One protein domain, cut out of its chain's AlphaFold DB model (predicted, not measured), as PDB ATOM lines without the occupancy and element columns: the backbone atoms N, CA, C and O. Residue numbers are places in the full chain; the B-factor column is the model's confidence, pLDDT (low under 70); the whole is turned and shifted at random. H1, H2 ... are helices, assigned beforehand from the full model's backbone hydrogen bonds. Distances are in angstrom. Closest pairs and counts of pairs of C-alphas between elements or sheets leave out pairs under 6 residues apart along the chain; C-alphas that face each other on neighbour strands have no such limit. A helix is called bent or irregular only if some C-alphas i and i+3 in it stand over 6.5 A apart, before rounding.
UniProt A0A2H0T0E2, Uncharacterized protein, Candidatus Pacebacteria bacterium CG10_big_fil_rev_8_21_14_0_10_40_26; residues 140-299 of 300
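AT A GLANCE: This is residues 140 to 299 of the 300 residues of an uncharacterized protein of Candidatus Pacebacteria bacterium CG10_big_fil_rev_8_21_14_0_10_40_26 (UniProt A0A2H0T0E2). Four helices, H1, H3, H4 and H5, lie side by side in a bundle; H2 crosses H3 at one end of the long axis, and H6, H7 and H8 make a crossed cluster at the other, beyond H5. Residues 180 to 185 stick out. The 160 printed residues hold eight named helices, H1 to H8 in chain order, and no named strand: all helix, compact, radius of gyration of the C-alphas 17.2 A, spans 55 by 43 by 27 A.

IN THESE COORDINATES: Find C-alpha 140 at (47.654, 5.374, -12.705); from there H1 runs 33.6 A to residue 161, irregular, but only just: C-alphas 140 and 143 are 7.0 A apart. Next come H2, residues 168 to 179, H3, 189 to 202, and H4, 209 to 228, 29.0 A long. Then find H5, 232 to 246, H6, 254 to 261, H7, 267 to 276, and H8, 284 to 297, ending at C-alpha 297 (32.227, 37.614, -26.146).

HOW THE PARTS SIT: Start at H1, which touches H3 the same way at a shallow tilt of 12 degrees, closest C-alphas Glu 145 and Pro 189, 6.2 A. With residues 151 to 159 alone H1 touches H4, closest C-alphas Leu 158 and Ile 218, 6.8 A. With 157 to 161 alone it touches H5, closest C-alphas Ala 161 and Leu 246, 5.6 A. H4 and H5 form a hairpin, tilted 2 degrees; C-alphas Ser 228 and Phe 235 are closest, 6.3 A. H2 touches H3 at a steep 61 degrees, closest C-alphas Ala 174 and Tyr 196, 4.8 A. H5 touches H7, C-alphas Glu 233 and Lys 273 closest, 5.8 A. H8 touches H6, C-alphas Val 258 and Ala 289 closest, 5.2 A, and H7, C-alphas Met 271 and Leu 290 closest, 6.9 A. H3, H5, H6 and H7 have every O i to N i+4 pair within hydrogen-bond range; H1 has 17 of 18, H2 7 of 8, H4 15 of 16, H8 8 of 10.

THE WHOLE: C-alphas 182 and 299, farthest apart, are 56.3 A apart. The printed part has no cut and no long link. Look for pLDDT under 70 at residues 140 to 146, 179 to 187, 205 to 208, 226 to 230 and 299.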
ATOM      1  N   GLU A 140      47.843   5.164 -14.153       43.16
ATOM      2  CA  GLU A 140      47.654   5.374 -12.705       43.16
ATOM      3  C   GLU A 140      48.173   6.747 -12.244       43.16
ATOM      4  O   GLU A 140      47.588   7.381 -11.369       43.16
ATOM      5  N   LEU A 141      49.237   7.250 -12.879       49.44
ATOM      6  CA  LEU A 141      49.873   8.518 -12.506       49.44
ATOM      7  C   LEU A 141      49.219   9.739 -13.178       49.44
ATOM      8  O   LEU A 141      49.131  10.802 -12.563       49.44
ATOM      9  N   SER A 142      48.695   9.600 -14.402       55.97
ATOM     10  CA  SER A 142      48.236  10.743 -15.215       55.97
ATOM     11  C   SER A 142      47.140  11.607 -14.589       55.97
ATOM     12  O   SER A 142      47.107  12.802 -14.874       55.97
ATOM     13  N   GLN A 143      46.254  11.064 -13.745       58.44
ATOM     14  CA  GLN A 143      45.208  11.874 -13.105       58.44
ATOM     15  C   GLN A 143      45.778  12.807 -12.028       58.44
ATOM     16  O   GLN A 143      45.471  13.998 -12.037       58.44
ATOM     17  N   HIS A 144      46.653  12.293 -11.158       63.75
ATOM     18  CA  HIS A 144      47.351  13.102 -10.154       63.75
ATOM     19  C   HIS A 144      48.262  14.147 -10.810       63.75
ATOM     20  O   HIS A 144      48.305  15.303 -10.392       63.75
ATOM     21  N   GLU A 145      48.936  13.782 -11.899       67.25
ATOM     22  CA  GLU A 145      49.758  14.731 -12.645       67.25
ATOM     23  C   GLU A 145      48.951  15.787 -13.395       67.25
ATOM     24  O   GLU A 145      49.367  16.942 -13.439       67.25
ATOM     25  N   ALA A 146      47.813  15.432 -13.994       69.62
ATOM     26  CA  ALA A 146      46.955  16.395 -14.680       69.62
ATOM     27  C   ALA A 146      46.403  17.448 -13.707       69.62
ATOM     28  O   ALA A 146      46.336  18.626 -14.068       69.62
ATOM     29  N   ASP A 147      46.070  17.044 -12.476       75.81
ATOM     30  CA  ASP A 147      45.715  17.968 -11.398       75.81
ATOM     31  C   ASP A 147      46.882  18.903 -11.063       75.81
ATOM     32  O   ASP A 147      46.752  20.123 -11.175       75.81
ATOM     33  N   VAL A 148      48.069  18.360 -10.769       80.00
ATOM     34  CA  VAL A 148      49.223  19.202 -10.427       80.00
ATOM     35  C   VAL A 148      49.653  20.107 -11.589       80.00
ATOM     36  O   VAL A 148      50.004  21.260 -11.344       80.00
ATOM     37  N   LYS A 149      49.558  19.680 -12.858       80.56
ATOM     38  CA  LYS A 149      49.824  20.556 -14.022       80.56
ATOM     39  C   LYS A 149      48.891  21.754 -14.037       80.56
ATOM     40  O   LYS A 149      49.343  22.883 -14.224       80.56
ATOM     41  N   ARG A 150      47.599  21.506 -13.819       81.25
ATOM     42  CA  ARG A 150      46.575  22.548 -13.748       81.25
ATOM     43  C   ARG A 150      46.852  23.497 -12.584       81.25
ATOM     44  O   ARG A 150      46.859  24.711 -12.767       81.25
ATOM     45  N   ARG A 151      47.180  22.943 -11.415       86.12
ATOM     46  CA  ARG A 151      47.553  23.709 -10.224       86.12
ATOM     47  C   ARG A 151      48.778  24.592 -10.451       86.12
ATOM     48  O   ARG A 151      48.745  25.764 -10.093       86.12
ATOM     49  N   LEU A 152      49.832  24.066 -11.073       88.06
ATOM     50  CA  LEU A 152      51.025  24.835 -11.431       88.06
ATOM     51  C   LEU A 152      50.697  25.973 -12.403       88.06
ATOM     52  O   LEU A 152      51.152  27.094 -12.192       88.06
ATOM     53  N   PHE A 153      49.852  25.729 -13.406       89.31
ATOM     54  CA  PHE A 153      49.410  26.771 -14.334       89.31
ATOM     55  C   PHE A 153      48.672  27.924 -13.621       89.31
ATOM     56  O   PHE A 153      48.922  29.089 -13.938       89.31
ATOM     57  N   TYR A 154      47.862  27.638 -12.592       91.56
ATOM     58  CA  TYR A 154      47.289  28.686 -11.735       91.56
ATOM     59  C   TYR A 154      48.357  29.503 -10.995       91.56
ATOM     60  O   TYR A 154      48.220  30.723 -10.899       91.56
ATOM     61  N   VAL A 155      49.432  28.887 -10.492       92.25
ATOM     62  CA  VAL A 155      50.538  29.638  -9.862       92.25
ATOM     63  C   VAL A 155      51.226  30.536 -10.885       92.25
ATOM     64  O   VAL A 155      51.412  31.729 -10.638       92.25
ATOM     65  N   GLU A 156      51.548  29.994 -12.059       93.25
ATOM     66  CA  GLU A 156      52.227  30.739 -13.113       93.25
ATOM     67  C   GLU A 156      51.442  31.971 -13.582       93.25
ATOM     68  O   GLU A 156      52.027  33.031 -13.806       93.25
ATOM     69  N   VAL A 157      50.120  31.860 -13.734       93.81
ATOM     70  CA  VAL A 157      49.274  32.984 -14.157       93.81
ATOM     71  C   VAL A 157      49.237  34.096 -13.098       93.81
ATOM     72  O   VAL A 157      49.289  35.267 -13.472       93.81
ATOM     73  N   LEU A 158      49.268  33.779 -11.795       94.12
ATOM     74  CA  LEU A 158      49.383  34.804 -10.743       94.12
ATOM     75  C   LEU A 158      50.777  35.451 -10.698       94.12
ATOM     76  O   LEU A 158      50.897  36.660 -10.521       94.12
ATOM     77  N   VAL A 159      51.841  34.676 -10.912       93.19
ATOM     78  CA  VAL A 159      53.219  35.201 -10.947       93.19
ATOM     79  C   VAL A 159      53.433  36.116 -12.167       93.19
ATOM     80  O   VAL A 159      54.036  37.182 -12.044       93.19
ATOM     81  N   ARG A 160      52.842  35.779 -13.325       92.62
ATOM     82  CA  ARG A 160      52.748  36.677 -14.498       92.62
ATOM     83  C   ARG A 160      51.840  37.887 -14.249       92.62
ATOM     84  O   ARG A 160      52.044  38.946 -14.851       92.62
ATOM     85  N   ALA A 161      50.829  37.764 -13.383       91.69
ATOM     86  CA  ALA A 161      50.000  38.895 -12.976       91.69
ATOM     87  C   ALA A 161      50.861  39.949 -12.264       91.69
ATOM     88  O   ALA A 161      50.908  41.084 -12.740       91.69
ATOM     89  N   ALA A 162      51.664  39.512 -11.287       90.50
ATOM     90  CA  ALA A 162      52.680  40.280 -10.554       90.50
ATOM     91  C   ALA A 162      53.933  40.676 -11.382       90.50
ATOM     92  O   ALA A 162      55.030  40.816 -10.845       90.50
ATOM     93  N   GLY A 163      53.811  40.806 -12.708       87.06
ATOM     94  CA  GLY A 163      54.861  41.333 -13.593       87.06
ATOM     95  C   GLY A 163      56.071  40.421 -13.847       87.06
ATOM     96  O   GLY A 163      56.962  40.800 -14.605       87.06
ATOM     97  N   THR A 164      56.119  39.217 -13.270       89.25
ATOM     98  CA  THR A 164      57.297  38.341 -13.361       89.25
ATOM     99  C   THR A 164      57.269  37.464 -14.617       89.25
ATOM    100  O   THR A 164      56.276  36.807 -14.932       89.25
ATOM    101  N   SER A 165      58.396  37.419 -15.338       88.44
ATOM    102  CA  SER A 165      58.567  36.564 -16.522       88.44
ATOM    103  C   SER A 165      58.927  35.128 -16.141       88.44
ATOM    104  O   SER A 165      59.888  34.893 -15.405       88.44
ATOM    105  N   ILE A 166      58.193  34.166 -16.703       87.19
ATOM    106  CA  ILE A 166      58.371  32.727 -16.466       87.19
ATOM    107  C   ILE A 166      59.023  32.085 -17.689       87.19
ATOM    108  O   ILE A 166      58.564  32.283 -18.815       87.19
ATOM    109  N   LEU A 167      60.089  31.323 -17.460       83.44
ATOM    110  CA  LEU A 167      60.912  30.667 -18.471       83.44
ATOM    111  C   LEU A 167      60.905  29.146 -18.250       83.44
ATOM    112  O   LEU A 167      60.837  28.714 -17.102       83.44
ATOM    113  N   PRO A 168      61.084  28.314 -19.297       75.81
ATOM    114  CA  PRO A 168      61.180  26.857 -19.137       75.81
ATOM    115  C   PRO A 168      62.243  26.410 -18.117       75.81
ATOM    116  O   PRO A 168      62.042  25.433 -17.403       75.81
ATOM    117  N   LEU A 169      63.336  27.174 -18.001       79.88
ATOM    118  CA  LEU A 169      64.417  26.936 -17.042       79.88
ATOM    119  C   LEU A 169      63.963  27.024 -15.571       79.88
ATOM    120  O   LEU A 169      64.586  26.403 -14.718       79.88
ATOM    121  N   ASP A 170      62.895  27.761 -15.255       84.12
ATOM    122  CA  ASP A 170      62.393  27.887 -13.878       84.12
ATOM    123  C   ASP A 170      61.850  26.541 -13.360       84.12
ATOM    124  O   ASP A 170      62.024  26.189 -12.193       84.12
ATOM    125  N   PHE A 171      61.234  25.755 -14.248       82.06
ATOM    126  CA  PHE A 171      60.755  24.407 -13.944       82.06
ATOM    127  C   PHE A 171      61.925  23.439 -13.719       82.06
ATOM    128  O   PHE A 171      61.926  22.667 -12.760       82.06
ATOM    129  N   ASP A 172      62.966  23.525 -14.549       75.06
ATOM    130  CA  ASP A 172      64.174  22.708 -14.393       75.06
ATOM    131  C   ASP A 172      64.956  23.084 -13.114       75.06
ATOM    132  O   ASP A 172      65.466  22.206 -12.420       75.06
ATOM    133  N   GLN A 173      64.962  24.362 -12.711       80.19
ATOM    134  CA  GLN A 173      65.511  24.801 -11.419       80.19
ATOM    135  C   GLN A 173      64.765  24.205 -10.217       80.19
ATOM    136  O   GLN A 173      65.407  23.809  -9.242       80.19
ATOM    137  N   ALA A 174      63.433  24.120 -10.272       83.94
ATOM    138  CA  ALA A 174      62.631  23.487  -9.222       83.94
ATOM    139  C   ALA A 174      62.970  21.997  -9.070       83.94
ATOM    140  O   ALA A 174      63.141  21.477  -7.970       83.94
ATOM    141  N   VAL A 175      63.171  21.322 -10.196       76.50
ATOM    142  CA  VAL A 175      63.571  19.914 -10.239       76.50
ATOM    143  C   VAL A 175      64.957  19.732  -9.634       76.50
ATOM    144  O   VAL A 175      65.129  18.902  -8.744       76.50
ATOM    145  N   TRP A 176      65.934  20.547 -10.041       75.62
ATOM    146  CA  TRP A 176      67.277  20.523  -9.459       75.62
ATOM    147  C   TRP A 176      67.262  20.798  -7.949       75.62
ATOM    148  O   TRP A 176      68.014  20.169  -7.205       75.62
ATOM    149  N   ALA A 177      66.389  21.690  -7.472       78.50
ATOM    150  CA  ALA A 177      66.222  21.986  -6.049       78.50
ATOM    151  C   ALA A 177      65.629  20.812  -5.242       78.50
ATOM    152  O   ALA A 177      65.928  20.680  -4.051       78.50
ATOM    153  N   LEU A 178      64.831  19.943  -5.871       75.75
ATOM    154  CA  LEU A 178      64.366  18.686  -5.278       75.75
ATOM    155  C   LEU A 178      65.459  17.619  -5.289       75.75
ATOM    156  O   LEU A 178      65.784  17.062  -4.243       75.75
ATOM    157  N   THR A 179      66.066  17.359  -6.446       68.38
ATOM    158  CA  THR A 179      67.007  16.239  -6.621       68.38
ATOM    159  C   THR A 179      68.380  16.491  -5.995       68.38
ATOM    160  O   THR A 179      69.144  15.551  -5.796       68.38
ATOM    161  N   ALA A 180      68.697  17.739  -5.633       69.25
ATOM    162  CA  ALA A 180      69.860  18.079  -4.812       69.25
ATOM    163  C   ALA A 180      69.688  17.733  -3.316       69.25
ATOM    164  O   ALA A 180      70.651  17.854  -2.552       69.25
ATOM    165  N   GLN A 181      68.492  17.330  -2.869       68.38
ATOM    166  CA  GLN A 181      68.245  16.904  -1.489       68.38
ATOM    167  C   GLN A 181      68.650  15.426  -1.335       68.38
ATOM    168  O   GLN A 181      68.075  14.582  -2.024       68.38
ATOM    169  N   PRO A 182      69.582  15.065  -0.425       59.62
ATOM    170  CA  PRO A 182      70.125  13.700  -0.333       59.62
ATOM    171  C   PRO A 182      69.079  12.591  -0.146       59.62
ATOM    172  O   PRO A 182      69.313  11.445  -0.531       59.62
ATOM    173  N   GLU A 183      67.934  12.936   0.444       61.56
ATOM    174  CA  GLU A 183      66.858  12.002   0.781       61.56
ATOM    175  C   GLU A 183      65.772  11.915  -0.313       61.56
ATOM    176  O   GLU A 183      65.111  10.883  -0.435       61.56
ATOM    177  N   LYS A 184      65.644  12.921  -1.198       59.28
ATOM    178  CA  LYS A 184      64.670  12.927  -2.310       59.28
ATOM    179  C   LYS A 184      65.273  12.394  -3.615       59.28
ATOM    180  O   LYS A 184      65.339  13.080  -4.631       59.28
ATOM    181  N   LYS A 185      65.658  11.109  -3.619       53.94
ATOM    182  CA  LYS A 185      66.008  10.382  -4.865       53.94
ATOM    183  C   LYS A 185      64.807  10.163  -5.796       53.94
ATOM    184  O   LYS A 185      64.984   9.848  -6.967       53.94
ATOM    185  N   LYS A 186      63.593  10.278  -5.264       60.41
ATOM    186  CA  LYS A 186      62.312  10.335  -5.977       60.41
ATOM    187  C   LYS A 186      61.480  11.399  -5.274       60.41
ATOM    188  O   LYS A 186      61.639  11.578  -4.068       60.41
ATOM    189  N   TYR A 187      60.627  12.074  -6.025       66.44
ATOM    190  CA  TYR A 187      59.746  13.119  -5.523       66.44
ATOM    191  C   TYR A 187      58.336  12.891  -6.093       66.44
ATOM    192  O   TYR A 187      58.198  12.267  -7.149       66.44
ATOM    193  N   SER A 188      57.296  13.326  -5.384       74.00
ATOM    194  CA  SER A 188      55.906  13.238  -5.851       74.00
ATOM    195  C   SER A 188      55.509  14.465  -6.691       74.00
ATOM    196  O   SER A 188      56.191  15.491  -6.640       74.00
ATOM    197  N   PRO A 189      54.403  14.425  -7.456       74.75
ATOM    198  CA  PRO A 189      53.883  15.618  -8.125       74.75
ATOM    199  C   PRO A 189      53.708  16.814  -7.168       74.75
ATOM    200  O   PRO A 189      54.011  17.948  -7.530       74.75
ATOM    201  N   GLU A 190      53.311  16.573  -5.919       80.25
ATOM    202  CA  GLU A 190      53.151  17.592  -4.875       80.25
ATOM    203  C   GLU A 190      54.493  18.205  -4.433       80.25
ATOM    204  O   GLU A 190      54.586  19.423  -4.297       80.25
ATOM    205  N   ASP A 191      55.565  17.409  -4.312       81.62
ATOM    206  CA  ASP A 191      56.916  17.941  -4.063       81.62
ATOM    207  C   ASP A 191      57.335  18.947  -5.154       81.62
ATOM    208  O   ASP A 191      57.963  19.975  -4.878       81.62
ATOM    209  N   LEU A 192      56.986  18.649  -6.412       81.75
ATOM    210  CA  LEU A 192      57.238  19.519  -7.562       81.75
ATOM    211  C   LEU A 192      56.336  20.755  -7.560       81.75
ATOM    212  O   LEU A 192      56.808  21.839  -7.906       81.75
ATOM    213  N   PHE A 193      55.081  20.618  -7.120       86.50
ATOM    214  CA  PHE A 193      54.181  21.747  -6.898       86.50
ATOM    215  C   PHE A 193      54.780  22.754  -5.909       86.50
ATOM    216  O   PHE A 193      54.896  23.941  -6.228       86.50
ATOM    217  N   GLU A 194      55.209  22.280  -4.738       88.69
ATOM    218  CA  GLU A 194      55.838  23.107  -3.704       88.69
ATOM    219  C   GLU A 194      57.134  23.750  -4.211       88.69
ATOM    220  O   GLU A 194      57.319  24.966  -4.107       88.69
ATOM    221  N   SER A 195      58.028  22.948  -4.800       88.12
ATOM    222  CA  SER A 195      59.340  23.432  -5.223       88.12
ATOM    223  C   SER A 195      59.256  24.458  -6.352       88.12
ATOM    224  O   SER A 195      59.935  25.485  -6.281       88.12
ATOM    225  N   TYR A 196      58.406  24.234  -7.359       89.31
ATOM    226  CA  TYR A 196      58.251  25.175  -8.469       89.31
ATOM    227  C   TYR A 196      57.530  26.450  -8.025       89.31
ATOM    228  O   TYR A 196      57.954  27.542  -8.400       89.31
ATOM    229  N   THR A 197      56.548  26.348  -7.123       91.38
ATOM    230  CA  THR A 197      55.940  27.522  -6.478       91.38
ATOM    231  C   THR A 197      56.988  28.368  -5.748       91.38
ATOM    232  O   THR A 197      57.045  29.579  -5.948       91.38
ATOM    233  N   GLU A 198      57.869  27.761  -4.946       90.88
ATOM    234  CA  GLU A 198      58.933  28.500  -4.250       90.88
ATOM    235  C   GLU A 198      59.991  29.086  -5.203       90.88
ATOM    236  O   GLU A 198      60.484  30.183  -4.943       90.88
ATOM    237  N   VAL A 199      60.329  28.420  -6.316       90.62
ATOM    238  CA  VAL A 199      61.215  29.000  -7.346       90.62
ATOM    239  C   VAL A 199      60.575  30.229  -7.990       90.62
ATOM    240  O   VAL A 199      61.208  31.283  -8.040       90.62
ATOM    241  N   LEU A 200      59.316  30.133  -8.423       91.31
ATOM    242  CA  LEU A 200      58.604  31.250  -9.048       91.31
ATOM    243  C   LEU A 200      58.433  32.436  -8.090       91.31
ATOM    244  O   LEU A 200      58.661  33.579  -8.482       91.31
ATOM    245  N   LEU A 201      58.095  32.185  -6.823       90.69
ATOM    246  CA  LEU A 201      57.914  33.245  -5.828       90.69
ATOM    247  C   LEU A 201      59.220  33.943  -5.436       90.69
ATOM    248  O   LEU A 201      59.188  35.122  -5.105       90.69
ATOM    249  N   ARG A 202      60.372  33.263  -5.509       88.38
ATOM    250  CA  ARG A 202      61.692  33.892  -5.297       88.38
ATOM    251  C   ARG A 202      62.119  34.819  -6.434       88.38
ATOM    252  O   ARG A 202      63.032  35.614  -6.229       88.38
ATOM    253  N   LYS A 203      61.501  34.704  -7.614       86.81
ATOM    254  CA  LYS A 203      61.746  35.598  -8.757       86.81
ATOM    255  C   LYS A 203      60.969  36.911  -8.674       86.81
ATOM    256  O   LYS A 203      61.307  37.838  -9.402       86.81
ATOM    257  N   ILE A 204      59.962  36.996  -7.805       85.75
ATOM    258  CA  ILE A 204      59.311  38.262  -7.470       85.75
ATOM    259  C   ILE A 204      60.293  39.021  -6.567       85.75
ATOM    260  O   ILE A 204      60.533  38.622  -5.429       85.75
ATOM    261  N   GLU A 205      60.941  40.055  -7.106       67.88
ATOM    262  CA  GLU A 205      62.056  40.727  -6.432       67.88
ATOM    263  C   GLU A 205      61.609  41.390  -5.119       67.88
ATOM    264  O   GLU A 205      60.745  42.264  -5.107       67.88
ATOM    265  N   PHE A 206      62.242  41.029  -4.001       64.69
ATOM    266  CA  PHE A 206      61.975  41.598  -2.670       64.69
ATOM    267  C   PHE A 206      62.543  43.026  -2.489       64.69
ATOM    268  O   PHE A 206      63.076  43.358  -1.431       64.69
ATOM    269  N   SER A 207      62.486  43.860  -3.531       54.94
ATOM    270  CA  SER A 207      63.001  45.235  -3.542       54.94
ATOM    271  C   SER A 207      62.038  46.261  -2.937       54.94
ATOM    272  O   SER A 207      62.508  47.247  -2.382       54.94
ATOM    273  N   ASP A 208      60.726  46.012  -3.014       67.19
ATOM    274  CA  ASP A 208      59.664  46.915  -2.551       67.19
ATOM    275  C   ASP A 208      58.606  46.201  -1.693       67.19
ATOM    276  O   ASP A 208      58.456  44.973  -1.726       67.19
ATOM    277  N   GLU A 209      57.861  46.984  -0.910       72.62
ATOM    278  CA  GLU A 209      56.791  46.513  -0.015       72.62
ATOM    279  C   GLU A 209      55.624  45.880  -0.801       72.62
ATOM    280  O   GLU A 209      55.136  44.811  -0.426       72.62
ATOM    281  N   ASP A 210      55.276  46.445  -1.961       74.44
ATOM    282  CA  ASP A 210      54.234  45.927  -2.862       74.44
ATOM    283  C   ASP A 210      54.524  44.488  -3.330       74.44
ATOM    284  O   ASP A 210      53.633  43.634  -3.361       74.44
ATOM    285  N   ASN A 211      55.792  44.175  -3.619       81.75
ATOM    286  CA  ASN A 211      56.213  42.835  -4.038       81.75
ATOM    287  C   ASN A 211      56.115  41.810  -2.893       81.75
ATOM    288  O   ASN A 211      55.821  40.637  -3.135       81.75
ATOM    289  N   HIS A 212      56.301  42.238  -1.638       83.31
ATOM    290  CA  HIS A 212      56.104  41.369  -0.475       83.31
ATOM    291  C   HIS A 212      54.623  41.017  -0.280       83.31
ATOM    292  O   HIS A 212      54.298  39.854  -0.021       83.31
ATOM    293  N   GLU A 213      53.722  41.990  -0.442       86.38
ATOM    294  CA  GLU A 213      52.282  41.743  -0.348       86.38
ATOM    295  C   GLU A 213      51.782  40.891  -1.527       86.38
ATOM    296  O   GLU A 213      51.018  39.950  -1.311       86.38
ATOM    297  N   ALA A 214      52.303  41.099  -2.742       88.06
ATOM    298  CA  ALA A 214      52.036  40.232  -3.892       88.06
ATOM    299  C   ALA A 214      52.429  38.764  -3.620       88.06
ATOM    300  O   ALA A 214      51.607  37.860  -3.792       88.06
ATOM    301  N   VAL A 215      53.647  38.505  -3.119       89.62
ATOM    302  CA  VAL A 215      54.089  37.150  -2.727       89.62
ATOM    303  C   VAL A 215      53.166  36.548  -1.662       89.62
ATOM    304  O   VAL A 215      52.799  35.375  -1.759       89.62
ATOM    305  N   LYS A 216      52.763  37.331  -0.654       90.62
ATOM    306  CA  LYS A 216      51.854  36.889   0.414       90.62
ATOM    307  C   LYS A 216      50.473  36.509  -0.128       90.62
ATOM    308  O   LYS A 216      50.009  35.400   0.143       90.62
ATOM    309  N   ILE A 217      49.869  37.363  -0.953       91.38
ATOM    310  CA  ILE A 217      48.587  37.115  -1.627       91.38
ATOM    311  C   ILE A 217      48.646  35.829  -2.467       91.38
ATOM    312  O   ILE A 217      47.734  35.001  -2.390       91.38
ATOM    313  N   ILE A 218      49.732  35.609  -3.218       91.81
ATOM    314  CA  ILE A 218      49.907  34.382  -4.009       91.81
ATOM    315  C   ILE A 218      50.031  33.158  -3.091       91.81
ATOM    316  O   ILE A 218      49.330  32.173  -3.324       91.81
ATOM    317  N   LYS A 219      50.835  33.206  -2.014       90.19
ATOM    318  CA  LYS A 219      50.950  32.087  -1.054       90.19
ATOM    319  C   LYS A 219      49.619  31.746  -0.376       90.19
ATOM    320  O   LYS A 219      49.343  30.572  -0.137       90.19
ATOM    321  N   GLU A 220      48.782  32.734  -0.070       89.88
ATOM    322  CA  GLU A 220      47.437  32.498   0.470       89.88
ATOM    323  C   GLU A 220      46.484  31.893  -0.571       89.88
ATOM    324  O   GLU A 220      45.731  30.974  -0.253       89.88
ATOM    325  N   SER A 221      46.549  32.355  -1.823       87.81
ATOM    326  CA  SER A 221      45.771  31.794  -2.935       87.81
ATOM    327  C   SER A 221      46.154  30.340  -3.236       87.81
ATOM    328  O   SER A 221      45.283  29.484  -3.374       87.81
ATOM    329  N   VAL A 222      47.455  30.030  -3.225       85.81
ATOM    330  CA  VAL A 222      47.999  28.670  -3.362       85.81
ATOM    331  C   VAL A 222      47.471  27.731  -2.278       85.81
ATOM    332  O   VAL A 222      47.043  26.629  -2.598       85.81
ATOM    333  N   LYS A 223      47.409  28.167  -1.014       83.56
ATOM    334  CA  LYS A 223      46.826  27.357   0.074       83.56
ATOM    335  C   LYS A 223      45.324  27.107  -0.101       83.56
ATOM    336  O   LYS A 223      44.834  26.055   0.290       83.56
ATOM    337  N   ARG A 224      44.581  28.061  -0.678       77.50
ATOM    338  CA  ARG A 224      43.149  27.886  -0.996       77.50
ATOM    339  C   ARG A 224      42.940  26.924  -2.169       77.50
ATOM    340  O   ARG A 224      42.031  26.101  -2.114       77.50
ATOM    341  N   LEU A 225      43.809  26.974  -3.181       73.56
ATOM    342  CA  LEU A 225      43.789  26.066  -4.332       73.56
ATOM    343  C   LEU A 225      43.819  24.589  -3.902       73.56
ATOM    344  O   LEU A 225      43.056  23.792  -4.436       73.56
ATOM    345  N   GLU A 226      44.630  24.229  -2.900       66.25
ATOM    346  CA  GLU A 226      44.740  22.839  -2.413       66.25
ATOM    347  C   GLU A 226      43.440  22.300  -1.786       66.25
ATOM    348  O   GLU A 226      43.254  21.090  -1.676       66.25
ATOM    349  N   LEU A 227      42.538  23.194  -1.367       56.72
ATOM    350  CA  LEU A 227      41.310  22.865  -0.638       56.72
ATOM    351  C   LEU A 227      40.059  22.858  -1.534       56.72
ATOM    352  O   LEU A 227      39.068  22.212  -1.186       56.72
ATOM    353  N   SER A 228      40.085  23.558  -2.675       59.78
ATOM    354  CA  SER A 228      38.877  23.937  -3.434       59.78
ATOM    355  C   SER A 228      38.649  23.199  -4.761       59.78
ATOM    356  O   SER A 228      37.640  23.446  -5.414       59.78
ATOM    357  N   ILE A 229      39.509  22.250  -5.148       60.66
ATOM    358  CA  ILE A 229      39.488  21.569  -6.470       60.66
ATOM    359  C   ILE A 229      38.131  20.903  -6.803       60.66
ATOM    360  O   ILE A 229      37.778  20.726  -7.964       60.66
ATOM    361  N   LYS A 230      37.319  20.579  -5.788       64.81
ATOM    362  CA  LYS A 230      35.968  20.013  -5.964       64.81
ATOM    363  C   LYS A 230      34.943  20.978  -6.579       64.81
ATOM    364  O   LYS A 230      33.897  20.503  -7.010       64.81
ATOM    365  N   ASN A 231      35.213  22.285  -6.607       77.31
ATOM    366  CA  ASN A 231      34.391  23.268  -7.310       77.31
ATOM    367  C   ASN A 231      35.277  24.308  -8.015       77.31
ATOM    368  O   ASN A 231      35.553  25.395  -7.506       77.31
ATOM    369  N   GLU A 232      35.751  23.929  -9.199       80.50
ATOM    370  CA  GLU A 232      36.639  24.742 -10.032       80.50
ATOM    371  C   GLU A 232      36.019  26.093 -10.422       80.50
ATOM    372  O   GLU A 232      36.712  27.104 -10.422       80.50
ATOM    373  N   GLU A 233      34.712  26.146 -10.675       85.31
ATOM    374  CA  GLU A 233      34.012  27.381 -11.039       85.31
ATOM    375  C   GLU A 233      33.982  28.402  -9.888       85.31
ATOM    376  O   GLU A 233      34.296  29.574 -10.097       85.31
ATOM    377  N   GLU A 234      33.690  27.967  -8.655       82.81
ATOM    378  CA  GLU A 234      33.796  28.821  -7.458       82.81
ATOM    379  C   GLU A 234      35.241  29.264  -7.187       82.81
ATOM    380  O   GLU A 234      35.481  30.414  -6.802       82.81
ATOM    381  N   PHE A 235      36.216  28.375  -7.411       86.56
ATOM    382  CA  PHE A 235      37.627  28.729  -7.299       86.56
ATOM    383  C   PHE A 235      38.021  29.805  -8.319       86.56
ATOM    384  O   PHE A 235      38.678  30.770  -7.936       86.56
ATOM    385  N   ILE A 236      37.587  29.699  -9.582       90.75
ATOM    386  CA  ILE A 236      37.917  30.673 -10.634       90.75
ATOM    387  C   ILE A 236      37.401  32.083 -10.309       90.75
ATOM    388  O   ILE A 236      38.122  33.047 -10.573       90.75
ATOM    389  N   VAL A 237      36.234  32.230  -9.669       91.75
ATOM    390  CA  VAL A 237      35.749  33.545  -9.202       91.75
ATOM    391  C   VAL A 237      36.714  34.151  -8.174       91.75
ATOM    392  O   VAL A 237      37.188  35.273  -8.349       91.75
ATOM    393  N   GLN A 238      37.082  33.400  -7.129       89.94
ATOM    394  CA  GLN A 238      38.032  33.869  -6.105       89.94
ATOM    395  C   GLN A 238      39.429  34.139  -6.685       89.94
ATOM    396  O   GLN A 238      40.105  35.100  -6.312       89.94
ATOM    397  N   TYR A 239      39.860  33.288  -7.610       92.25
ATOM    398  CA  TYR A 239      41.138  33.376  -8.293       92.25
ATOM    399  C   TYR A 239      41.219  34.612  -9.199       92.25
ATOM    400  O   TYR A 239      42.260  35.269  -9.234       92.25
ATOM    401  N   TYR A 240      40.119  34.992  -9.858       95.38
ATOM    402  CA  TYR A 240      40.031  36.237 -10.620       95.38
ATOM    403  C   TYR A 240      40.231  37.475  -9.734       95.38
ATOM    404  O   TYR A 240      41.005  38.356 -10.101       95.38
ATOM    405  N   TYR A 241      39.628  37.531  -8.539       94.62
ATOM    406  CA  TYR A 241      39.880  38.629  -7.592       94.62
ATOM    407  C   TYR A 241      41.359  38.741  -7.203       94.62
ATOM    408  O   TYR A 241      41.895  39.847  -7.133       94.62
ATOM    409  N   VAL A 242      42.037  37.608  -7.000       94.81
ATOM    410  CA  VAL A 242      43.480  37.579  -6.719       94.81
ATOM    411  C   VAL A 242      44.295  38.054  -7.927       94.81
ATOM    412  O   VAL A 242      45.168  38.905  -7.774       94.81
ATOM    413  N   TYR A 243      43.997  37.551  -9.128       96.06
ATOM    414  CA  TYR A 243      44.622  37.996 -10.378       96.06
ATOM    415  C   TYR A 243      44.476  39.512 -10.574       96.06
ATOM    416  O   TYR A 243      45.455  40.197 -10.872       96.06
ATOM    417  N   ALA A 244      43.271  40.040 -10.360       94.94
ATOM    418  CA  ALA A 244      42.969  41.441 -10.591       94.94
ATOM    419  C   ALA A 244      43.610  42.371  -9.545       94.94
ATOM    420  O   ALA A 244      44.112  43.436  -9.905       94.94
ATOM    421  N   ALA A 245      43.705  41.936  -8.282       92.94
ATOM    422  CA  ALA A 245      44.479  42.632  -7.253       92.94
ATOM    423  C   ALA A 245      45.979  42.700  -7.602       92.94
ATOM    424  O   ALA A 245      46.580  43.767  -7.514       92.94
ATOM    425  N   LEU A 246      46.574  41.597  -8.079       92.94
ATOM    426  CA  LEU A 246      47.979  41.562  -8.523       92.94
ATOM    427  C   LEU A 246      48.237  42.404  -9.784       92.94
ATOM    428  O   LEU A 246      49.364  42.833 -10.015       92.94
ATOM    429  N   LYS A 247      47.201  42.652 -10.594       92.38
ATOM    430  CA  LYS A 247      47.221  43.589 -11.727       92.38
ATOM    431  C   LYS A 247      46.895  45.039 -11.350       92.38
ATOM    432  O   LYS A 247      46.892  45.880 -12.243       92.38
ATOM    433  N   MET A 248      46.652  45.335 -10.069       92.06
ATOM    434  CA  MET A 248      46.270  46.664  -9.566       92.06
ATOM    435  C   MET A 248      45.027  47.256 -10.261       92.06
ATOM    436  O   MET A 248      44.937  48.465 -10.461       92.06
ATOM    437  N   ILE A 249      44.063  46.410 -10.639       94.19
ATOM    438  CA  ILE A 249      42.809  46.848 -11.271       94.19
ATOM    439  C   ILE A 249      41.905  47.514 -10.237       94.19
ATOM    440  O   ILE A 249      41.589  46.919  -9.203       94.19
ATOM    441  N   ASP A 250      41.442  48.728 -10.541       93.06
ATOM    442  CA  ASP A 250      40.439  49.393  -9.716       93.06
ATOM    443  C   ASP A 250      39.075  48.711  -9.896       93.06
ATOM    444  O   ASP A 250      38.401  48.864 -10.913       93.06
ATOM    445  N   PHE A 251      38.638  47.972  -8.876       92.19
ATOM    446  CA  PHE A 251      37.327  47.322  -8.865       92.19
ATOM    447  C   PHE A 251      36.136  48.292  -8.786       92.19
ATOM    448  O   PHE A 251      34.995  47.828  -8.839       92.19
ATOM    449  N   GLN A 252      36.352  49.604  -8.652       93.06
ATOM    450  CA  GLN A 252      35.315  50.622  -8.854       93.06
ATOM    451  C   GLN A 252      35.161  51.023 -10.332       93.06
ATOM    452  O   GLN A 252      34.108  51.537 -10.710       93.06
ATOM    453  N   ASP A 253      36.161  50.753 -11.176       94.75
ATOM    454  CA  ASP A 253      36.141  51.058 -12.605       94.75
ATOM    455  C   ASP A 253      35.770  49.817 -13.434       94.75
ATOM    456  O   ASP A 253      36.592  48.951 -13.743       94.75
ATOM    457  N   ILE A 254      34.499  49.751 -13.836       93.38
ATOM    458  CA  ILE A 254      33.959  48.656 -14.651       93.38
ATOM    459  C   ILE A 254      34.723  48.499 -15.979       93.38
ATOM    460  O   ILE A 254      34.839  47.374 -16.461       93.38
ATOM    461  N   GLU A 255      35.279  49.566 -16.566       94.56
ATOM    462  CA  GLU A 255      36.033  49.467 -17.826       94.56
ATOM    463  C   GLU A 255      37.369  48.733 -17.631       94.56
ATOM    464  O   GLU A 255      37.739  47.911 -18.469       94.56
ATOM    465  N   GLN A 256      38.060  48.956 -16.506       96.38
ATOM    466  CA  GLN A 256      39.289  48.225 -16.169       96.38
ATOM    467  C   GLN A 256      39.009  46.744 -15.888       96.38
ATOM    468  O   GLN A 256      39.767  45.880 -16.334       96.38
ATOM    469  N   ILE A 257      37.896  46.434 -15.211       97.25
ATOM    470  CA  ILE A 257      37.454  45.046 -15.022       97.25
ATOM    471  C   ILE A 257      37.200  44.402 -16.398       97.25
ATOM    472  O   ILE A 257      37.777  43.353 -16.686       97.25
ATOM    473  N   VAL A 258      36.416  45.046 -17.274       95.25
ATOM    474  CA  VAL A 258      36.116  44.563 -18.638       95.25
ATOM    475  C   VAL A 258      37.380  44.346 -19.472       95.25
ATOM    476  O   VAL A 258      37.486  43.322 -20.144       95.25
ATOM    477  N   ASP A 259      38.348  45.263 -19.435       94.88
ATOM    478  CA  ASP A 259      39.589  45.093 -20.195       94.88
ATOM    479  C   ASP A 259      40.439  43.939 -19.658       94.88
ATOM    480  O   ASP A 259      40.954  43.131 -20.429       94.88
ATOM    481  N   SER A 260      40.511  43.776 -18.337       95.44
ATOM    482  CA  SER A 260      41.283  42.688 -17.736       95.44
ATOM    483  C   SER A 260      40.732  41.289 -18.038       95.44
ATOM    484  O   SER A 260      41.521  40.345 -18.155       95.44
ATOM    485  N   LEU A 261      39.413  41.156 -18.246       95.19
ATOM    486  CA  LEU A 261      38.768  39.906 -18.666       95.19
ATOM    487  C   LEU A 261      39.275  39.426 -20.036       95.19
ATOM    488  O   LEU A 261      39.409  38.221 -20.233       95.19
ATOM    489  N   ARG A 262      39.651  40.338 -20.950       92.38
ATOM    490  CA  ARG A 262      40.206  40.002 -22.283       92.38
ATOM    491  C   ARG A 262      41.524  39.232 -22.212       92.38
ATOM    492  O   ARG A 262      41.847  38.485 -23.131       92.38
ATOM    493  N   TYR A 263      42.283  39.419 -21.134       91.75
ATOM    494  CA  TYR A 263      43.603  38.814 -20.935       91.75
ATOM    495  C   TYR A 263      43.607  37.733 -19.846       91.75
ATOM    496  O   TYR A 263      44.649  37.132 -19.584       91.75
ATOM    497  N   PHE A 264      42.468  37.487 -19.191       94.44
ATOM    498  CA  PHE A 264      42.356  36.517 -18.111       94.44
ATOM    499  C   PHE A 264      42.221  35.085 -18.672       94.44
ATOM    500  O   PHE A 264      41.211  34.779 -19.308       94.44
ATOM    501  N   PRO A 265      43.175  34.161 -18.420       91.12
ATOM    502  CA  PRO A 265      43.210  32.857 -19.100       91.12
ATOM    503  C   PRO A 265      42.038  31.909 -18.812       91.12
ATOM    504  O   PRO A 265      41.895  30.904 -19.499       91.12
ATOM    505  N   PHE A 266      41.215  32.203 -17.800       92.94
ATOM    506  CA  PHE A 266      40.068  31.382 -17.393       92.94
ATOM    507  C   PHE A 266      38.734  32.122 -17.569       92.94
ATOM    508  O   PHE A 266      37.756  31.821 -16.881       92.94
ATOM    509  N   VAL A 267      38.692  33.112 -18.471       93.94
ATOM    510  CA  VAL A 267      37.496  33.929 -18.719       93.94
ATOM    511  C   VAL A 267      36.297  33.090 -19.171       93.94
ATOM    512  O   VAL A 267      35.191  33.360 -18.723       93.94
ATOM    513  N   GLU A 268      36.503  32.020 -19.943       92.12
ATOM    514  CA  GLU A 268      35.438  31.077 -20.326       92.12
ATOM    515  C   GLU A 268      34.776  30.415 -19.109       92.12
ATOM    516  O   GLU A 268      33.552  30.425 -18.986       92.12
ATOM    517  N   THR A 269      35.568  29.892 -18.167       91.62
ATOM    518  CA  THR A 269      35.054  29.270 -16.936       91.62
ATOM    519  C   THR A 269      34.349  30.292 -16.041       91.62
ATOM    520  O   THR A 269      33.300  29.995 -15.468       91.62
ATOM    521  N   LEU A 270      34.887  31.514 -15.952       92.62
ATOM    522  CA  LEU A 270      34.277  32.615 -15.202       92.62
ATOM    523  C   LEU A 270      32.935  33.050 -15.818       92.62
ATOM    524  O   LEU A 270      31.955  33.230 -15.095       92.62
ATOM    525  N   MET A 271      32.880  33.163 -17.148       92.25
ATOM    526  CA  MET A 271      31.666  33.458 -17.908       92.25
ATOM    527  C   MET A 271      30.624  32.356 -17.741       92.25
ATOM    528  O   MET A 271      29.473  32.665 -17.446       92.25
ATOM    529  N   LYS A 272      31.015  31.082 -17.840       91.19
ATOM    530  CA  LYS A 272      30.112  29.947 -17.624       91.19
ATOM    531  C   LYS A 272      29.484  29.982 -16.228       91.19
ATOM    532  O   LYS A 272      28.266  29.897 -16.114       91.19
ATOM    533  N   LYS A 273      30.284  30.192 -15.175       90.81
ATOM    534  CA  LYS A 273      29.779  30.325 -13.797       90.81
ATOM    535  C   LYS A 273      28.802  31.501 -13.650       90.81
ATOM    536  O   LYS A 273      27.780  31.364 -12.983       90.81
ATOM    537  N   PHE A 274      29.088  32.634 -14.294       92.19
ATOM    538  CA  PHE A 274      28.200  33.802 -14.330       92.19
ATOM    539  C   PHE A 274      26.886  33.549 -15.093       92.19
ATOM    540  O   PHE A 274      25.850  34.076 -14.695       92.19
ATOM    541  N   GLU A 275      26.910  32.754 -16.164       89.25
ATOM    542  CA  GLU A 275      25.723  32.417 -16.960       89.25
ATOM    543  C   GLU A 275      24.850  31.335 -16.300       89.25
ATOM    544  O   GLU A 275      23.625  31.471 -16.290       89.25
ATOM    545  N   ASP A 276      25.464  30.296 -15.723       87.62
ATOM    546  CA  ASP A 276      24.769  29.186 -15.058       87.62
ATOM    547  C   ASP A 276      24.181  29.607 -13.699       87.62
ATOM    548  O   ASP A 276      23.027  29.299 -13.387       87.62
ATOM    549  N   GLN A 277      24.969  30.298 -12.863       80.50
ATOM    550  CA  GLN A 277      24.544  30.721 -11.528       80.50
ATOM    551  C   GLN A 277      25.364  31.920 -11.006       80.50
ATOM    552  O   GLN A 277      26.326  31.726 -10.249       80.50
ATOM    553  N   PRO A 278      24.958  33.167 -11.321       77.56
ATOM    554  CA  PRO A 278      25.506  34.344 -10.665       77.56
ATOM    555  C   PRO A 278      25.023  34.358  -9.208       77.56
ATOM    556  O   PRO A 278      23.824  34.421  -8.929       77.56
ATOM    557  N   ASP A 279      25.962  34.256  -8.270       79.50
ATOM    558  CA  ASP A 279      25.699  34.180  -6.831       79.50
ATOM    559  C   ASP A 279      26.521  35.210  -6.033       79.50
ATOM    560  O   ASP A 279      27.210  36.060  -6.594       79.50
ATOM    561  N   ALA A 280      26.437  35.144  -4.701       79.50
ATOM    562  CA  ALA A 280      27.075  36.094  -3.786       79.50
ATOM    563  C   ALA A 280      28.621  36.074  -3.792       79.50
ATOM    564  O   ALA A 280      29.229  36.867  -3.074       79.50
ATOM    565  N   SER A 281      29.268  35.188  -4.561       83.81
ATOM    566  CA  SER A 281      30.716  35.245  -4.805       83.81
ATOM    567  C   SER A 281      31.123  36.365  -5.770       83.81
ATOM    568  O   SER A 281      32.278  36.789  -5.742       83.81
ATOM    569  N   PHE A 282      30.191  36.881  -6.579       89.50
ATOM    570  CA  PHE A 282      30.420  38.026  -7.456       89.50
ATOM    571  C   PHE A 282      30.025  39.344  -6.772       89.50
ATOM    572  O   PHE A 282      28.948  39.474  -6.193       89.50
ATOM    573  N   SER A 283      30.877  40.359  -6.902       90.19
ATOM    574  CA  SER A 283      30.571  41.749  -6.553       90.19
ATOM    575  C   SER A 283      29.762  42.435  -7.655       90.19
ATOM    576  O   SER A 283      29.921  42.117  -8.834       90.19
ATOM    577  N   ASP A 284      28.953  43.435  -7.291       91.00
ATOM    578  CA  ASP A 284      28.085  44.175  -8.225       91.00
ATOM    579  C   ASP A 284      28.840  44.709  -9.458       91.00
ATOM    580  O   ASP A 284      28.368  44.586 -10.590       91.00
ATOM    581  N   ASN A 285      30.055  45.235  -9.263       93.56
ATOM    582  CA  ASN A 285      30.885  45.753 -10.354       93.56
ATOM    583  C   ASN A 285      31.429  44.634 -11.262       93.56
ATOM    584  O   ASN A 285      31.538  44.835 -12.471       93.56
ATOM    585  N   LEU A 286      31.710  43.441 -10.719       95.00
ATOM    586  CA  LEU A 286      32.098  42.280 -11.524       95.00
ATOM    587  C   LEU A 286      30.900  41.715 -12.303       95.00
ATOM    588  O   LEU A 286      31.047  41.397 -13.479       95.00
ATOM    589  N   LEU A 287      29.705  41.668 -11.702       94.06
ATOM    590  CA  LEU A 287      28.463  41.324 -12.409       94.06
ATOM    591  C   LEU A 287      28.178  42.306 -13.556       94.06
ATOM    592  O   LEU A 287      27.834  41.885 -14.659       94.06
ATOM    593  N   GLY A 288      28.361  43.611 -13.323       92.56
ATOM    594  CA  GLY A 288      28.230  44.647 -14.349       92.56
ATOM    595  C   GLY A 288      29.234  44.479 -15.496       92.56
ATOM    596  O   GLY A 288      28.850  44.545 -16.666       92.56
ATOM    597  N   ALA A 289      30.498  44.200 -15.166       95.19
ATOM    598  CA  ALA A 289      31.551  43.943 -16.144       95.19
ATOM    599  C   ALA A 289      31.285  42.677 -16.974       95.19
ATOM    600  O   ALA A 289      31.306  42.750 -18.199       95.19
ATOM    601  N   LEU A 290      30.969  41.545 -16.336       94.75
ATOM    602  CA  LEU A 290      30.683  40.271 -17.012       94.75
ATOM    603  C   LEU A 290      29.419  40.353 -17.876       94.75
ATOM    604  O   LEU A 290      29.420  39.873 -19.007       94.75
ATOM    605  N   SER A 291      28.373  41.037 -17.403       92.88
ATOM    606  CA  SER A 291      27.161  41.305 -18.188       92.88
ATOM    607  C   SER A 291      27.486  42.035 -19.496       92.88
ATOM    608  O   SER A 291      27.076  41.598 -20.574       92.88
ATOM    609  N   ARG A 292      28.303  43.095 -19.436       91.88
ATOM    610  CA  ARG A 292      28.760  43.818 -20.630       91.88
ATOM    611  C   ARG A 292      29.687  42.977 -21.507       91.88
ATOM    612  O   ARG A 292      29.470  42.906 -22.715       91.88
ATOM    613  N   PHE A 293      30.677  42.327 -20.902       92.88
ATOM    614  CA  PHE A 293      31.650  41.488 -21.596       92.88
ATOM    615  C   PHE A 293      30.968  40.332 -22.343       92.88
ATOM    616  O   PHE A 293      31.333  40.055 -23.478       92.88
ATOM    617  N   SER A 294      29.896  39.745 -21.795       90.56
ATOM    618  CA  SER A 294      29.103  38.695 -22.457       90.56
ATOM    619  C   SER A 294      28.541  39.107 -23.828       90.56
ATOM    620  O   SER A 294      28.414  38.278 -24.726       90.56
ATOM    621  N   ILE A 295      28.231  40.397 -24.020       86.19
ATOM    622  CA  ILE A 295      27.693  40.939 -25.279       86.19
ATOM    623  C   ILE A 295      28.807  41.131 -26.322       86.19
ATOM    624  O   ILE A 295      28.531  41.150 -27.524       86.19
ATOM    625  N   GLU A 296      30.052  41.301 -25.878       78.44
ATOM    626  CA  GLU A 296      31.243  41.311 -26.733       78.44
ATOM    627  C   GLU A 296      31.653  39.866 -27.067       78.44
ATOM    628  O   GLU A 296      31.735  39.519 -28.239       78.44
ATOM    629  N   PHE A 297      31.765  39.004 -26.053       75.94
ATOM    630  CA  PHE A 297      32.227  37.614 -26.146       75.94
ATOM    631  C   PHE A 297      31.367  36.713 -27.052       75.94
ATOM    632  O   PHE A 297      31.877  35.788 -27.667       75.94
ATOM    633  N   ARG A 298      30.059  36.981 -27.169       72.25
ATOM    634  CA  ARG A 298      29.120  36.203 -28.008       72.25
ATOM    635  C   ARG A 298      29.039  36.666 -29.477       72.25
ATOM    636  O   ARG A 298      28.082  36.305 -30.165       72.25
ATOM    637  N   LYS A 299      29.947  37.535 -29.938       59.31
ATOM    638  CA  LYS A 299      29.977  38.039 -31.330       59.31
ATOM    639  C   LYS A 299      31.042  37.389 -32.211       59.31
ATOM    640  O   LYS A 299      30.941  37.553 -33.429       59.31
TER     641      LYS A 299